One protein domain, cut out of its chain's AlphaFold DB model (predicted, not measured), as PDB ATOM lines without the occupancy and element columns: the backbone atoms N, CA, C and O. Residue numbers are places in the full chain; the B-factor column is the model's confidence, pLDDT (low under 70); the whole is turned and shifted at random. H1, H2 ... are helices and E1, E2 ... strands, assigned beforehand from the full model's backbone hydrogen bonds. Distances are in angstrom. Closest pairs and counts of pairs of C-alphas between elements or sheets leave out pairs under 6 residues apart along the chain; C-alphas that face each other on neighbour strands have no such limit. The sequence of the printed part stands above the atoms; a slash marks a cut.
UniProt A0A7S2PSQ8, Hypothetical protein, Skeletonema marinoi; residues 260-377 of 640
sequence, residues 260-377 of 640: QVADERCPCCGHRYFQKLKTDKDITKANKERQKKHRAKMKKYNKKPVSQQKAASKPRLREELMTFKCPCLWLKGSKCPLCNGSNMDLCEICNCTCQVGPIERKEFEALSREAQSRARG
ATOM      1  N   GLN A 260      52.726  13.832 -21.510       53.16
ATOM      2  CA  GLN A 260      52.649  13.237 -20.159       53.16
ATOM      3  C   GLN A 260      52.694  11.710 -20.194       53.16
ATOM      4  O   GLN A 260      51.702  11.004 -20.006       53.16
ATOM      5  N   VAL A 261      53.902  11.218 -20.445       56.19
ATOM      6  CA  VAL A 261      54.336   9.898 -20.005       56.19
ATOM      7  C   VAL A 261      54.403   9.933 -18.478       56.19
ATOM      8  O   VAL A 261      55.109  10.771 -17.926       56.19
ATOM      9  N   ALA A 262      53.670   9.063 -17.791       58.94
ATOM     10  CA  ALA A 262      53.979   8.773 -16.398       58.94
ATOM     11  C   ALA A 262      55.184   7.821 -16.353       58.94
ATOM     12  O   ALA A 262      55.226   6.856 -17.124       58.94
ATOM     13  N   ASP A 263      56.119   8.063 -15.429       64.88
ATOM     14  CA  ASP A 263      57.277   7.187 -15.158       64.88
ATOM     15  C   ASP A 263      56.873   5.801 -14.616       64.88
ATOM     16  O   ASP A 263      57.702   4.907 -14.431       64.88
ATOM     17  N   GLU A 264      55.579   5.603 -14.368       71.88
ATOM     18  CA  GLU A 264      55.004   4.345 -13.927       71.88
ATOM     19  C   GLU A 264      55.103   3.264 -15.020       71.88
ATOM     20  O   GLU A 264      55.054   3.525 -16.227       71.88
ATOM     21  N   ARG A 265      55.244   2.010 -14.579       79.06
ATOM     22  CA  ARG A 265      55.271   0.835 -15.457       79.06
ATOM     23  C   ARG A 265      53.878   0.235 -15.564       79.06
ATOM     24  O   ARG A 265      53.143   0.184 -14.580       79.06
ATOM     25  N   CYS A 266      53.525  -0.277 -16.740       80.50
ATOM     26  CA  CYS A 266      52.301  -1.053 -16.881       80.50
ATOM     27  C   CYS A 266      52.375  -2.304 -15.983       80.50
ATOM     28  O   CYS A 266      53.319  -3.080 -16.129       80.50
ATOM     29  N   PRO A 267      51.389  -2.563 -15.107       76.62
ATOM     30  CA  PRO A 267      51.438  -3.695 -14.184       76.62
ATOM     31  C   PRO A 267      51.375  -5.043 -14.902       76.62
ATOM     32  O   PRO A 267      51.902  -6.026 -14.403       76.62
ATOM     33  N   CYS A 268      50.770  -5.101 -16.093       80.06
ATOM     34  CA  CYS A 268      50.615  -6.355 -16.828       80.06
ATOM     35  C   CYS A 268      51.835  -6.737 -17.672       80.06
ATOM     36  O   CYS A 268      52.063  -7.921 -17.880       80.06
ATOM     37  N   CYS A 269      52.580  -5.770 -18.216       84.94
ATOM     38  CA  CYS A 269      53.714  -6.059 -19.104       84.94
ATOM     39  C   CYS A 269      55.043  -5.455 -18.658       84.94
ATOM     40  O   CYS A 269      56.047  -5.652 -19.329       84.94
ATOM     41  N   GLY A 270      55.069  -4.686 -17.571       81.94
ATOM     42  CA  GLY A 270      56.289  -4.092 -17.029       81.94
ATOM     43  C   GLY A 270      56.902  -2.971 -17.873       81.94
ATOM     44  O   GLY A 270      57.860  -2.341 -17.417       81.94
ATOM     45  N   HIS A 271      56.366  -2.678 -19.063       81.12
ATOM     46  CA  HIS A 271      56.871  -1.597 -19.899       81.12
ATOM     47  C   HIS A 271      56.729  -0.257 -19.182       81.12
ATOM     48  O   HIS A 271      55.662   0.086 -18.661       81.12
ATOM     49  N   ARG A 272      57.838   0.490 -19.173       69.75
ATOM     50  CA  ARG A 272      57.864   1.915 -18.836       69.75
ATOM     51  C   ARG A 272      56.945   2.633 -19.825       69.75
ATOM     52  O   ARG A 272      56.651   2.080 -20.877       69.75
ATOM     53  N   TYR A 273      56.493   3.832 -19.507       67.38
ATOM     54  CA  TYR A 273      55.472   4.567 -20.250       67.38
ATOM     55  C   TYR A 273      54.058   4.093 -19.904       67.38
ATOM     56  O   TYR A 273      53.528   3.171 -20.503       67.38
ATOM     57  N   PHE A 274      53.412   4.770 -18.959       69.94
ATOM     58  CA  PHE A 274      51.963   4.708 -18.779       69.94
ATOM     59  C   PHE A 274      51.386   6.056 -19.211       69.94
ATOM     60  O   PHE A 274      51.780   7.107 -18.707       69.94
ATOM     61  N   GLN A 275      50.522   6.068 -20.224       72.69
ATOM     62  CA  GLN A 275      50.063   7.321 -20.815       72.69
ATOM     63  C   GLN A 275      48.869   7.866 -20.036       72.69
ATOM     64  O   GLN A 275      47.833   7.206 -19.929       72.69
ATOM     65  N   LYS A 276      48.989   9.103 -19.554       75.94
ATOM     66  CA  LYS A 276      47.871   9.847 -18.971       75.94
ATOM     67  C   LYS A 276      47.041  10.477 -20.094       75.94
ATOM     68  O   LYS A 276      47.578  11.195 -20.934       75.94
ATOM     69  N   LEU A 277      45.731  10.215 -20.134       74.62
ATOM     70  CA  LEU A 277      44.863  10.689 -21.228       74.62
ATOM     71  C   LEU A 277      44.388  12.139 -21.066       74.62
ATOM     72  O   LEU A 277      43.976  12.755 -22.046       74.62
ATOM     73  N   LYS A 278      44.416  12.678 -19.845       77.94
ATOM     74  CA  LYS A 278      44.017  14.059 -19.545       77.94
ATOM     75  C   LYS A 278      45.109  14.747 -18.753       77.94
ATOM     76  O   LYS A 278      45.559  14.206 -17.746       77.94
ATOM     77  N   THR A 279      45.505  15.943 -19.170       80.25
ATOM     78  CA  THR A 279      46.452  16.743 -18.388       80.25
ATOM     79  C   THR A 279      45.767  17.322 -17.149       80.25
ATOM     80  O   THR A 279      44.541  17.451 -17.103       80.25
ATOM     81  N   ASP A 280      46.542  17.745 -16.147       78.88
ATOM     82  CA  ASP A 280      45.982  18.426 -14.965       78.88
ATOM     83  C   ASP A 280      45.249  19.724 -15.341       78.88
ATOM     84  O   ASP A 280      44.252  20.098 -14.716       78.88
ATOM     85  N   LYS A 281      45.678  20.381 -16.425       83.56
ATOM     86  CA  LYS A 281      44.992  21.549 -16.994       83.56
ATOM     87  C   LYS A 281      43.625  21.175 -17.580       83.56
ATOM     88  O   LYS A 281      42.647  21.880 -17.335       83.56
ATOM     89  N   ASP A 282      43.524  20.051 -18.286       83.88
ATOM     90  CA  ASP A 282      42.249  19.578 -18.843       83.88
ATOM     91  C   ASP A 282      41.275  19.172 -17.736       83.88
ATOM     92  O   ASP A 282      40.100  19.537 -17.768       83.88
ATOM     93  N   ILE A 283      41.776  18.475 -16.712       83.38
ATOM     94  CA  ILE A 283      40.982  18.036 -15.557       83.38
ATOM     95  C   ILE A 283      40.466  19.244 -14.781       83.38
ATOM     96  O   ILE A 283      39.283  19.315 -14.455       83.38
ATOM     97  N   THR A 284      41.321  20.233 -14.515       86.69
ATOM     98  CA  THR A 284      40.906  21.457 -13.815       86.69
ATOM     99  C   THR A 284      39.897  22.265 -14.627       86.69
ATOM    100  O   THR A 284      38.915  22.749 -14.058       86.69
ATOM    101  N   LYS A 285      40.072  22.379 -15.951       91.69
ATOM    102  CA  LYS A 285      39.099  23.033 -16.840       91.69
ATOM    103  C   LYS A 285      37.749  22.311 -16.818       91.69
ATOM    104  O   LYS A 285      36.719  22.952 -16.601       91.69
ATOM    105  N   ALA A 286      37.752  20.990 -16.958       86.62
ATOM    106  CA  ALA A 286      36.529  20.199 -16.966       86.62
ATOM    107  C   ALA A 286      35.826  20.200 -15.593       86.62
ATOM    108  O   ALA A 286      34.604  20.349 -15.515       86.62
ATOM    109  N   ASN A 287      36.586  20.162 -14.495       89.75
ATOM    110  CA  ASN A 287      36.052  20.293 -13.138       89.75
ATOM    111  C   ASN A 287      35.440  21.680 -12.889       89.75
ATOM    112  O   ASN A 287      34.364  21.763 -12.292       89.75
ATOM    113  N   LYS A 288      36.046  22.768 -13.389       94.25
ATOM    114  CA  LYS A 288      35.447  24.117 -13.333       94.25
ATOM    115  C   LYS A 288      34.109  24.170 -14.074       94.25
ATOM    116  O   LYS A 288      33.123  24.684 -13.540       94.25
ATOM    117  N   GLU A 289      34.043  23.609 -15.279       93.75
ATOM    118  CA  GLU A 289      32.808  23.577 -16.068       93.75
ATOM    119  C   GLU A 289      31.717  22.730 -15.391       93.75
ATOM    120  O   GLU A 289      30.554  23.141 -15.301       93.75
ATOM    121  N   ARG A 290      32.089  21.578 -14.823       89.56
ATOM    122  CA  ARG A 290      31.182  20.745 -14.022       89.56
ATOM    123  C   ARG A 290      30.691  21.458 -12.779       89.56
ATOM    124  O   ARG A 290      29.501  21.378 -12.495       89.56
ATOM    125  N   GLN A 291      31.555  22.165 -12.055       94.62
ATOM    126  CA  GLN A 291      31.142  22.962 -10.902       94.62
ATOM    127  C   GLN A 291      30.138  24.040 -11.316       94.62
ATOM    128  O   GLN A 291      29.130  24.221 -10.636       94.62
ATOM    129  N   LYS A 292      30.341  24.705 -12.461       96.06
ATOM    130  CA  LYS A 292      29.370  25.665 -13.012       96.06
ATOM    131  C   LYS A 292      28.021  24.989 -13.302       96.06
ATOM    132  O   LYS A 292      26.982  25.471 -12.844       96.06
ATOM    133  N   LYS A 293      28.029  23.833 -13.976       94.44
ATOM    134  CA  LYS A 293      26.827  23.021 -14.259       94.44
ATOM    135  C   LYS A 293      26.143  22.525 -12.977       94.44
ATOM    136  O   LYS A 293      24.918  22.555 -12.877       94.44
ATOM    137  N   HIS A 294      26.911  22.095 -11.980       95.81
ATOM    138  CA  HIS A 294      26.414  21.626 -10.687       95.81
ATOM    139  C   HIS A 294      25.771  22.756  -9.891       95.81
ATOM    140  O   HIS A 294      24.640  22.591  -9.446       95.81
ATOM    141  N   ARG A 295      26.404  23.933  -9.816       96.38
ATOM    142  CA  ARG A 295      25.811  25.133  -9.204       96.38
ATOM    143  C   ARG A 295      24.481  25.495  -9.867       96.38
ATOM    144  O   ARG A 295      23.515  25.778  -9.165       96.38
ATOM    145  N   ALA A 296      24.395  25.429 -11.197       97.19
ATOM    146  CA  ALA A 296      23.139  25.660 -11.913       97.19
ATOM    147  C   ALA A 296      22.061  24.615 -11.559       97.19
ATOM    148  O   ALA A 296      20.913  24.977 -11.301       97.19
ATOM    149  N   LYS A 297      22.423  23.328 -11.478       96.25
ATOM    150  CA  LYS A 297      21.507  22.251 -11.055       96.25
ATOM    151  C   LYS A 297      21.069  22.395  -9.593       96.25
ATOM    152  O   LYS A 297      19.892  22.210  -9.307       96.25
ATOM    153  N   MET A 298      21.974  22.770  -8.692       97.06
ATOM    154  CA  MET A 298      21.671  23.031  -7.280       97.06
ATOM    155  C   MET A 298      20.732  24.223  -7.113       97.06
ATOM    156  O   MET A 298      19.775  24.129  -6.355       97.06
ATOM    157  N   LYS A 299      20.927  25.308  -7.876       97.19
ATOM    158  CA  LYS A 299      19.976  26.431  -7.901       97.19
ATOM    159  C   LYS A 299      18.576  25.971  -8.318       97.19
ATOM    160  O   LYS A 299      17.604  26.358  -7.683       97.19
ATOM    161  N   LYS A 300      18.464  25.120  -9.347       96.44
ATOM    162  CA  LYS A 300      17.172  24.546  -9.769       96.44
ATOM    163  C   LYS A 300      16.566  23.625  -8.706       96.44
ATOM    164  O   LYS A 300      15.360  23.661  -8.515       96.44
ATOM    165  N   TYR A 301      17.379  22.821  -8.022       96.06
ATOM    166  CA  TYR A 301      16.927  21.947  -6.936       96.06
ATOM    167  C   TYR A 301      16.393  22.753  -5.744       96.06
ATOM    168  O   TYR A 301      15.282  22.496  -5.297       96.06
ATOM    169  N   ASN A 302      17.127  23.778  -5.306       95.56
ATOM    170  CA  ASN A 302      16.748  24.623  -4.170       95.56
ATOM    171  C   ASN A 302      15.498  25.476  -4.441       95.56
ATOM    172  O   ASN A 302      14.821  25.870  -3.502       95.56
ATOM    173  N   LYS A 303      15.189  25.771  -5.713       97.06
ATOM    174  CA  LYS A 303      13.955  26.469  -6.107       97.06
ATOM    175  C   LYS A 303      12.704  25.585  -6.048       97.06
ATOM    176  O   LYS A 303      11.603  26.111  -6.151       97.06
ATOM    177  N   LYS A 304      12.843  24.259  -5.934       94.81
ATOM    178  CA  LYS A 304      11.684  23.365  -5.800       94.81
ATOM    179  C   LYS A 304      11.053  23.530  -4.413       94.81
ATOM    180  O   LYS A 304      11.804  23.724  -3.456       94.81
ATOM    181  N   PRO A 305       9.724  23.403  -4.272       95.81
ATOM    182  CA  PRO A 305       9.078  23.405  -2.962       95.81
ATOM    183  C   PRO A 305       9.625  22.270  -2.085       95.81
ATOM    184  O   PRO A 305      10.004  21.216  -2.599       95.81
ATOM    185  N   VAL A 306       9.671  22.484  -0.766       92.88
ATOM    186  CA  VAL A 306      10.313  21.572   0.205       92.88
ATOM    187  C   VAL A 306       9.774  20.139   0.094       92.88
ATOM    188  O   VAL A 306      10.552  19.190   0.105       92.88
ATOM    189  N   SER A 307       8.471  19.976  -0.153       93.19
ATOM    190  CA  SER A 307       7.825  18.671  -0.376       93.19
ATOM    191  C   SER A 307       8.380  17.889  -1.579       93.19
ATOM    192  O   SER A 307       8.307  16.662  -1.619       93.19
ATOM    193  N   GLN A 308       8.976  18.578  -2.556       90.06
ATOM    194  CA  GLN A 308       9.587  17.986  -3.750       90.06
ATOM    195  C   GLN A 308      11.118  17.857  -3.649       90.06
ATOM    196  O   GLN A 308      11.747  17.250  -4.527       90.06
ATOM    197  N   GLN A 309      11.743  18.385  -2.591       92.38
ATOM    198  CA  GLN A 309      13.185  18.288  -2.344       92.38
ATOM    199  C   GLN A 309      13.548  16.943  -1.698       92.38
ATOM    200  O   GLN A 309      13.954  16.854  -0.543       92.38
ATOM    201  N   LYS A 310      13.437  15.852  -2.461       93.12
ATOM    202  CA  LYS A 310      13.889  14.532  -1.991       93.12
ATOM    203  C   LYS A 310      15.417  14.508  -1.870       93.12
ATOM    204  O   LYS A 310      16.117  14.924  -2.795       93.12
ATOM    205  N   ALA A 311      15.955  13.969  -0.773       86.94
ATOM    206  CA  ALA A 311      17.406  13.872  -0.562       86.94
ATOM    207  C   ALA A 311      18.113  13.077  -1.680       86.94
ATOM    208  O   ALA A 311      19.198  13.450  -2.132       86.94
ATOM    209  N   ALA A 312      17.458  12.033  -2.197       88.00
ATOM    210  CA  ALA A 312      17.965  11.216  -3.299       88.00
ATOM    211  C   ALA A 312      18.107  11.984  -4.628       88.00
ATOM    212  O   ALA A 312      18.967  11.645  -5.438       88.00
ATOM    213  N   SER A 313      17.303  13.032  -4.859       88.94
ATOM    214  CA  SER A 313      17.337  13.819  -6.101       88.94
ATOM    215  C   SER A 313      18.274  15.029  -6.035       88.94
ATOM    216  O   SER A 313      18.391  15.767  -7.019       88.94
ATOM    217  N   LYS A 314      18.980  15.222  -4.910       93.94
ATOM    218  CA  LYS A 314      19.985  16.276  -4.750       93.94
ATOM    219  C   LYS A 314      21.126  16.065  -5.757       93.94
ATOM    220  O   LYS A 314      21.800  15.031  -5.710       93.94
ATOM    221  N   PRO A 315      21.389  17.026  -6.665       93.19
ATOM    222  CA  PRO A 315      22.470  16.908  -7.634       93.19
ATOM    223  C   PRO A 315      23.824  16.703  -6.946       93.19
ATOM    224  O   PRO A 315      24.253  17.525  -6.136       93.19
ATOM    225  N   ARG A 316      24.530  15.627  -7.298       92.81
ATOM    226  CA  ARG A 316      25.891  15.355  -6.813       92.81
ATOM    227  C   ARG A 316      26.917  15.877  -7.813       92.81
ATOM    228  O   ARG A 316      26.749  15.706  -9.023       92.81
ATOM    229  N   LEU A 317      27.972  16.516  -7.315       91.62
ATOM    230  CA  LEU A 317      29.137  16.841  -8.130       91.62
ATOM    231  C   LEU A 317      29.977  15.567  -8.248       91.62
ATOM    232  O   LEU A 317      30.388  15.012  -7.236       91.62
ATOM    233  N   ARG A 318      30.186  15.082  -9.473       84.44
ATOM    234  CA  ARG A 318      31.124  13.989  -9.748       84.44
ATOM    235  C   ARG A 318      32.366  14.584 -10.389       84.44
ATOM    236  O   ARG A 318      32.249  15.267 -11.411       84.44
ATOM    237  N   GLU A 319      33.520  14.338  -9.793       76.75
ATOM    238  CA  GLU A 319      34.799  14.779 -10.341       76.75
ATOM    239  C   GLU A 319      35.135  14.019 -11.628       76.75
ATOM    240  O   GLU A 319      34.633  12.922 -11.892       76.75
ATOM    241  N   GLU A 320      35.901  14.663 -12.501       77.81
ATOM    242  CA  GLU A 320      36.444  14.024 -13.691       77.81
ATOM    243  C   GLU A 320      37.586  13.094 -13.281       77.81
ATOM    244  O   GLU A 320      38.614  13.553 -12.788       77.81
ATOM    245  N   LEU A 321      37.405  11.792 -13.486       76.25
ATOM    246  CA  LEU A 321      38.423  10.808 -13.140       76.25
ATOM    247  C   LEU A 321      39.557  10.835 -14.171       76.25
ATOM    248  O   LEU A 321      39.337  10.989 -15.381       76.25
ATOM    249  N   MET A 322      40.783  10.716 -13.660       77.75
ATOM    250  CA  MET A 322      41.981  10.518 -14.467       77.75
ATOM    251  C   MET A 322      41.981   9.106 -15.029       77.75
ATOM    252  O   MET A 322      41.876   8.141 -14.273       77.75
ATOM    253  N   THR A 323      42.139   9.004 -16.345       79.94
ATOM    254  CA  THR A 323      42.291   7.729 -17.035       79.94
ATOM    255  C   THR A 323      43.701   7.590 -17.587       79.94
ATOM    256  O   THR A 323      44.304   8.542 -18.097       79.94
ATOM    257  N   PHE A 324      44.216   6.378 -17.469       78.38
ATOM    258  CA  PHE A 324      45.562   5.997 -17.840       78.38
ATOM    259  C   PHE A 324      45.533   4.825 -18.802       78.38
ATOM    260  O   PHE A 324      44.519   4.140 -18.919       78.38
ATOM    261  N   LYS A 325      46.638   4.587 -19.504       79.12
ATOM    262  CA  LYS A 325      46.669   3.562 -20.535       79.12
ATOM    263  C   LYS A 325      48.054   2.989 -20.784       79.12
ATOM    264  O   LYS A 325      49.040   3.723 -20.805       79.12
ATOM    265  N   CYS A 326      48.106   1.693 -21.101       80.56
ATOM    266  CA  CYS A 326      49.336   1.087 -21.587       80.56
ATOM    267  C   CYS A 326      49.620   1.463 -23.061       80.56
ATOM    268  O   CYS A 326      48.761   1.269 -23.932       80.56
ATOM    269  N   PRO A 327      50.832   1.942 -23.382       71.31
ATOM    270  CA  PRO A 327      51.269   2.329 -24.725       71.31
ATOM    271  C   PRO A 327      51.225   1.163 -25.706       71.31
ATOM    272  O   PRO A 327      50.915   1.364 -26.877       71.31
ATOM    273  N   CYS A 328      51.457  -0.062 -25.230       79.62
ATOM    274  CA  CYS A 328      51.486  -1.273 -26.047       79.62
ATOM    275  C   CYS A 328      50.177  -1.528 -26.796       79.62
ATOM    276  O   CYS A 328      50.172  -2.239 -27.797       79.62
ATOM    277  N   LEU A 329      49.060  -0.949 -26.339       78.56
ATOM    278  CA  LEU A 329      47.786  -1.118 -27.025       78.56
ATOM    279  C   LEU A 329      47.771  -0.409 -28.389       78.56
ATOM    280  O   LEU A 329      47.144  -0.921 -29.314       78.56
ATOM    281  N   TRP A 330      48.429   0.750 -28.523       72.56
ATOM    282  CA  TRP A 330      48.297   1.631 -29.700       72.56
ATOM    283  C   TRP A 330      49.612   2.083 -30.334       72.56
ATOM    284  O   TRP A 330      49.612   2.451 -31.508       72.56
ATOM    285  N   LEU A 331      50.726   2.027 -29.609       75.50
ATOM    286  CA  LEU A 331      52.054   2.367 -30.113       75.50
ATOM    287  C   LEU A 331      52.738   1.138 -30.726       75.50
ATOM    288  O   LEU A 331      53.899   0.860 -30.457       75.50
ATOM    289  N   LYS A 332      52.004   0.355 -31.523       80.94
ATOM    290  CA  LYS A 332      52.569  -0.774 -32.274       80.94
ATOM    291  C   LYS A 332      52.907  -0.360 -33.700       80.94
ATOM    292  O   LYS A 332      52.280   0.538 -34.265       80.94
ATOM    293  N   GLY A 333      53.869  -1.058 -34.289       86.06
ATOM    294  CA  GLY A 333      54.322  -0.823 -35.655       86.06
ATOM    295  C   GLY A 333      55.008   0.521 -35.823       86.06
ATOM    296  O   GLY A 333      55.844   0.886 -35.003       86.06
ATOM    297  N   SER A 334      54.648   1.270 -36.866       85.31
ATOM    298  CA  SER A 334      55.293   2.548 -37.208       85.31
ATOM    299  C   SER A 334      55.186   3.630 -36.133       85.31
ATOM    300  O   SER A 334      55.944   4.590 -36.155       85.31
ATOM    301  N   LYS A 335      54.262   3.481 -35.176       81.62
ATOM    302  CA  LYS A 335      54.082   4.410 -34.049       81.62
ATOM    303  C   LYS A 335      54.785   3.953 -32.770       81.62
ATOM    304  O   LYS A 335      54.562   4.544 -31.716       81.62
ATOM    305  N   CYS A 336      55.559   2.872 -32.830       82.44
ATOM    306  CA  CYS A 336      56.256   2.352 -31.667       82.44
ATOM    307  C   CYS A 336      57.443   3.240 -31.292       82.44
ATOM    308  O   CYS A 336      58.335   3.377 -32.116       82.44
ATOM    309  N   PRO A 337      57.514   3.781 -30.062       76.50
ATOM    310  CA  PRO A 337      58.612   4.656 -29.659       76.50
ATOM    311  C   PRO A 337      59.953   3.922 -29.531       76.50
ATOM    312  O   PRO A 337      60.993   4.567 -29.574       76.50
ATOM    313  N   LEU A 338      59.939   2.594 -29.359       82.69
ATOM    314  CA  LEU A 338      61.165   1.796 -29.273       82.69
ATOM    315  C   LEU A 338      61.752   1.505 -30.649       82.69
ATOM    316  O   LEU A 338      62.945   1.677 -30.857       82.69
ATOM    317  N   CYS A 339      60.925   1.029 -31.580       86.19
ATOM    318  CA  CYS A 339      61.427   0.505 -32.846       86.19
ATOM    319  C   CYS A 339      61.090   1.379 -34.057       86.19
ATOM    320  O   CYS A 339      61.594   1.130 -35.149       86.19
ATOM    321  N   ASN A 340      60.231   2.389 -33.895       87.44
ATOM    322  CA  ASN A 340      59.773   3.294 -34.954       87.44
ATOM    323  C   ASN A 340      59.299   2.561 -36.228       87.44
ATOM    324  O   ASN A 340      59.429   3.062 -37.339       87.44
ATOM    325  N   GLY A 341      58.757   1.346 -36.076       86.94
ATOM    326  CA  GLY A 341      58.316   0.487 -37.180       86.94
ATOM    327  C   GLY A 341      59.386  -0.403 -37.808       86.94
ATOM    328  O   GLY A 341      59.031  -1.280 -38.587       86.94
ATOM    329  N   SER A 342      60.659  -0.244 -37.451       88.19
ATOM    330  CA  SER A 342      61.720  -1.191 -37.814       88.19
ATOM    331  C   SER A 342      61.704  -2.405 -36.880       88.19
ATOM    332  O   SER A 342      61.271  -2.286 -35.737       88.19
ATOM    333  N   ASN A 343      62.122  -3.582 -37.360       87.69
ATOM    334  CA  ASN A 343      62.290  -4.805 -36.553       87.69
ATOM    335  C   ASN A 343      61.118  -5.099 -35.596       87.69
ATOM    336  O   ASN A 343      61.312  -5.410 -34.419       87.69
ATOM    337  N   MET A 344      59.882  -4.965 -36.093       87.62
ATOM    338  CA  MET A 344      58.669  -5.118 -35.282       87.62
ATOM    339  C   MET A 344      58.610  -6.466 -34.564       87.62
ATOM    340  O   MET A 344      58.167  -6.509 -33.418       87.62
ATOM    341  N   ASP A 345      59.100  -7.516 -35.221       87.12
ATOM    342  CA  ASP A 345      59.085  -8.894 -34.732       87.12
ATOM    343  C   ASP A 345      60.041  -9.126 -33.555       87.12
ATOM    344  O   ASP A 345      59.905 -10.121 -32.852       87.12
ATOM    345  N   LEU A 346      60.974  -8.203 -33.302       89.69
ATOM    346  CA  LEU A 346      61.903  -8.246 -32.165       89.69
ATOM    347  C   LEU A 346      61.578  -7.189 -31.100       89.69
ATOM    348  O   LEU A 346      62.144  -7.200 -30.013       89.69
ATOM    349  N   CYS A 347      60.671  -6.257 -31.392       86.12
ATOM    350  CA  CYS A 347      60.379  -5.143 -30.502       86.12
ATOM    351  C   CYS A 347      59.440  -5.559 -29.361       86.12
ATOM    352  O   CYS A 347      58.289  -5.941 -29.589       86.12
ATOM    353  N   GLU A 348      59.897  -5.378 -28.120       84.00
ATOM    354  CA  GLU A 348      59.164  -5.732 -26.898       84.00
ATOM    355  C   GLU A 348      57.772  -5.074 -26.824       84.00
ATOM    356  O   GLU A 348      56.782  -5.730 -26.495       84.00
ATOM    357  N   ILE A 349      57.641  -3.799 -27.221       82.56
ATOM    358  CA  ILE A 349      56.350  -3.082 -27.234       82.56
ATOM    359  C   ILE A 349      55.434  -3.570 -28.369       82.56
ATOM    360  O   ILE A 349      54.228  -3.739 -28.160       82.56
ATOM    361  N   CYS A 350      55.973  -3.803 -29.571       82.94
ATOM    362  CA  CYS A 350      55.190  -4.289 -30.713       82.94
ATOM    363  C   CYS A 350      54.655  -5.706 -30.468       82.94
ATOM    364  O   CYS A 350      53.483  -5.981 -30.758       82.94
ATOM    365  N   ASN A 351      55.469  -6.560 -29.853       85.81
ATOM    366  CA  ASN A 351      55.114  -7.934 -29.510       85.81
ATOM    367  C   ASN A 351      54.292  -8.055 -28.226       85.81
ATOM    368  O   ASN A 351      53.616  -9.061 -28.023       85.81
ATOM    369  N   CYS A 352      54.260  -7.018 -27.389       83.12
ATOM    370  CA  CYS A 352      53.490  -7.024 -26.154       83.12
ATOM    371  C   CYS A 352      52.002  -7.311 -26.398       83.12
ATOM    372  O   CYS A 352      51.307  -6.554 -27.078       83.12
ATOM    373  N   THR A 353      51.461  -8.372 -25.811       80.50
ATOM    374  CA  THR A 353      50.045  -8.746 -25.962       80.50
ATOM    375  C   THR A 353      49.120  -8.035 -24.979       80.50
ATOM    376  O   THR A 353      47.906  -8.239 -25.044       80.50
ATOM    377  N   CYS A 354      49.651  -7.189 -24.088       79.81
ATOM    378  CA  CYS A 354      48.837  -6.558 -23.058       79.81
ATOM    379  C   CYS A 354      47.756  -5.662 -23.683       79.81
ATOM    380  O   CYS A 354      48.000  -4.888 -24.613       79.81
ATOM    381  N   GLN A 355      46.535  -5.785 -23.164       69.38
ATOM    382  CA  GLN A 355      45.373  -5.032 -23.634       69.38
ATOM    383  C   GLN A 355      44.848  -4.074 -22.569       69.38
ATOM    384  O   GLN A 355      43.654  -3.788 -22.538       69.38
ATOM    385  N   VAL A 356      45.729  -3.585 -21.690       75.69
ATOM    386  CA  VAL A 356      45.338  -2.640 -20.639       75.69
ATOM    387  C   VAL A 356      44.831  -1.365 -21.306       75.69
ATOM    388  O   VAL A 356      45.597  -0.568 -21.861       75.69
ATOM    389  N   GLY A 357      43.505  -1.247 -21.327       74.62
ATOM    390  CA  GLY A 357      42.769  -0.149 -21.926       74.62
ATOM    391  C   GLY A 357      42.886   1.133 -21.106       74.62
ATOM    392  O   GLY A 357      43.723   1.230 -20.211       74.62
ATOM    393  N   PRO A 358      42.060   2.141 -21.423       76.75
ATOM    394  CA  PRO A 358      41.842   3.255 -20.517       76.75
ATOM    395  C   PRO A 358      41.340   2.700 -19.180       76.75
ATOM    396  O   PRO A 358      40.267   2.102 -19.156       76.75
ATOM    397  N   ILE A 359      42.108   2.877 -18.113       79.69
ATOM    398  CA  ILE A 359      41.744   2.468 -16.755       79.69
ATOM    399  C   ILE A 359      41.885   3.642 -15.795       79.69
ATOM    400  O   ILE A 359      42.706   4.540 -16.004       79.69
ATOM    401  N   GLU A 360      41.073   3.667 -14.749       81.12
ATOM    402  CA  GLU A 360      41.193   4.661 -13.684       81.12
ATOM    403  C   GLU A 360      42.381   4.352 -12.766       81.12
ATOM    404  O   GLU A 360      42.849   3.216 -12.694       81.12
ATOM    405  N   ARG A 361      42.858   5.343 -11.998       77.56
ATOM    406  CA  ARG A 361      43.961   5.116 -11.043       77.56
ATOM    407  C   ARG A 361      43.661   3.982 -10.057       77.56
ATOM    408  O   ARG A 361      44.525   3.164  -9.777       77.56
ATOM    409  N   LYS A 362      42.422   3.913  -9.560       77.88
ATOM    410  CA  LYS A 362      41.988   2.863  -8.629       77.88
ATOM    411  C   LYS A 362      42.036   1.475  -9.276       77.88
ATOM    412  O   LYS A 362      42.449   0.511  -8.641       77.88
ATOM    413  N   GLU A 363      41.627   1.378 -10.538       79.50
ATOM    414  CA  GLU A 363      41.690   0.134 -11.313       79.50
ATOM    415  C   GLU A 363      43.140  -0.250 -11.621       79.50
ATOM    416  O   GLU A 363      43.484  -1.425 -11.586       79.50
ATOM    417  N   PHE A 364      44.011   0.733 -11.857       74.94
ATOM    418  CA  PHE A 364      45.449   0.518 -11.997       74.94
ATOM    419  C   PHE A 364      46.075  -0.026 -10.712       74.94
ATOM    420  O   PHE A 364      46.819  -0.999 -10.769       74.94
ATOM    421  N   GLU A 365      45.756   0.555  -9.554       76.38
ATOM    422  CA  GLU A 365      46.218   0.051  -8.258       76.38
ATOM    423  C   GLU A 365      45.733  -1.383  -8.015       76.38
ATOM    424  O   GLU A 365      46.509  -2.216  -7.551       76.38
ATOM    425  N   ALA A 366      44.485  -1.696  -8.380       78.44
ATOM    426  CA  ALA A 366      43.946  -3.051  -8.299       78.44
ATOM    427  C   ALA A 366      44.694  -4.024  -9.228       78.44
ATOM    428  O   ALA A 366      45.189  -5.044  -8.758       78.44
ATOM    429  N   LEU A 367      44.871  -3.671 -10.505       76.69
ATOM    430  CA  LEU A 367      45.620  -4.470 -11.484       76.69
ATOM    431  C   LEU A 367      47.092  -4.641 -11.096       76.69
ATOM    432  O   LEU A 367      47.685  -5.683 -11.358       76.69
ATOM    433  N   SER A 368      47.696  -3.632 -10.468       74.56
ATOM    434  CA  SER A 368      49.059  -3.717  -9.947       74.56
ATOM    435  C   SER A 368      49.151  -4.665  -8.761       74.56
ATOM    436  O   SER A 368      50.111  -5.424  -8.686       74.56
ATOM    437  N   ARG A 369      48.176  -4.645  -7.845       74.19
ATOM    438  CA  ARG A 369      48.120  -5.606  -6.734       74.19
ATOM    439  C   ARG A 369      47.929  -7.029  -7.248       74.19
ATOM    440  O   ARG A 369      48.635  -7.921  -6.800       74.19
ATOM    441  N   GLU A 370      47.039  -7.219  -8.215       74.12
ATOM    442  CA  GLU A 370      46.788  -8.506  -8.873       74.12
ATOM    443  C   GLU A 370      48.051  -9.025  -9.581       74.12
ATOM    444  O   GLU A 370      48.510 -10.134  -9.325       74.12
ATOM    445  N   ALA A 371      48.712  -8.189 -10.388       72.56
ATOM    446  CA  ALA A 371      49.958  -8.558 -11.058       72.56
ATOM    447  C   ALA A 371      51.105  -8.861 -10.076       72.56
ATOM    448  O   ALA A 371      51.871  -9.797 -10.294       72.56
ATOM    449  N   GLN A 372      51.219  -8.101  -8.981       69.12
ATOM    450  CA  GLN A 372      52.184  -8.386  -7.914       69.12
ATOM    451  C   GLN A 372      51.848  -9.683  -7.171       69.12
ATOM    452  O   GLN A 372      52.763 -10.418  -6.812       69.12
ATOM    453  N   SER A 373      50.562  -9.982  -6.970       68.00
ATOM    454  CA  SER A 373      50.092 -11.246  -6.399       68.00
ATOM    455  C   SER A 373      50.492 -12.429  -7.287       68.00
ATOM    456  O   SER A 373      51.102 -13.381  -6.802       68.00
ATOM    457  N   ARG A 374      50.276 -12.327  -8.607       70.06
ATOM    458  CA  ARG A 374      50.759 -13.313  -9.594       70.06
ATOM    459  C   ARG A 374      52.260 -13.512  -9.546       70.06
ATOM    460  O   ARG A 374      52.721 -14.636  -9.413       70.06
ATOM    461  N   ALA A 375      53.021 -12.424  -9.638       66.19
ATOM    462  CA  ALA A 375      54.478 -12.484  -9.691       66.19
ATOM    463  C   ALA A 375      55.098 -13.059  -8.408       66.19
ATOM    464  O   ALA A 375      56.174 -13.644  -8.455       66.19
ATOM    465  N   ARG A 376      54.427 -12.896  -7.262       70.12
ATOM    466  CA  ARG A 376      54.837 -13.471  -5.973       70.12
ATOM    467  C   ARG A 376      54.370 -14.918  -5.773       70.12
ATOM    468  O   ARG A 376      54.563 -15.442  -4.683       70.12
ATOM    469  N   GLY A 377      53.708 -15.532  -6.758       53.88
ATOM    470  CA  GLY A 377      53.108 -16.862  -6.608       53.88
ATOM    471  C   GLY A 377      51.953 -16.904  -5.598       53.88
ATOM    472  O   GLY A 377      51.462 -17.975  -5.257       53.88
TER     473      GLY A 377
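What this domain is: This is residues 260 to 377 of the 640 residues of the protein "Hypothetical protein" of Skeletonema marinoi (UniProt A0A7S2PSQ8). A small, three-stranded antiparallel sheet lies between a long arm and a lobe of loops: on one side H1 runs away from the sheet and residues 303 to 322 fold back to E3, the tip at residues 303 to 308 sticking out, and on the other side residues 326 to 347 wind into loops beside the short H2. H3 begins near E3 and runs off as a separate spur, only grazing the sheet. The printed part has 118 residues, with E1, E2, H1, E3, H2 and H3 in that order along the chain; the sheet's order is E1, E2, E3. The class is mixed, helices and strands, though under half of the residues are in named elements. The whole is extended, with a radius of gyration of the C-alphas of 20.9 A, and flat, with spans of 68 by 35 by 19 A.

How they stand to each other: Look first at the sheet, where E1, residues 261 to 265, and E2, residues 272 to 276, form an antiparallel hairpin at 129 degrees. Here you find N 262 and O 274 within hydrogen-bond range at 2.9 A. E2 is also the antiparallel neighbour of E3, residues 323 to 325, at 148 degrees; N 275 and O 325 are 2.8 A apart. The pairing is staggered: E2 pairs with E1 over residues 272 to 275 and with E3 over residues 275 to 276. Residues 323 to 324 of E3 also pair, antiparallel, with residues 359 to 360. H3, residues 361 to 375, only grazes the sheet with its residues 361 to 368; its closest C-alphas to E3 are those of Arg 361 and Thr 323, 6.7 A apart. H1, residues 280 to 302, and H2, residues 348 to 351, are not on the sheet, and the three helices touch no other helix. In H1 and H3 every O i to N i+4 pair is within hydrogen-bond range; H2 is too short for such a pair, and its one O i to N i+3 pair is not within range.

Where its parts are: Find C-alpha 261 at (54.336, 9.898, -20.005), where E1 begins; it spans 10.2 A, E2 12.8 A and E3 7.0 A. From C-alpha 280 at (45.982, 18.426, -14.965), H1 runs 31.8 A to C-alpha 302. H2 is 5.3 A long. H3 runs 20.5 A and ends at C-alpha 375, (54.478, -12.484, -9.691).

The domain as a whole: The C-alphas of Ser 307 and Asn 343 are the two farthest apart, 69.5 A. The printed part has no cut. The links from H1 to E3 and from E3 to H2 are long, 20 and 22 residues. The mean pLDDT of the printed part is 82.0; look for values under 70 at residues 260 to 263, 272 to 274, 355, 372 to 373, 375 and 377.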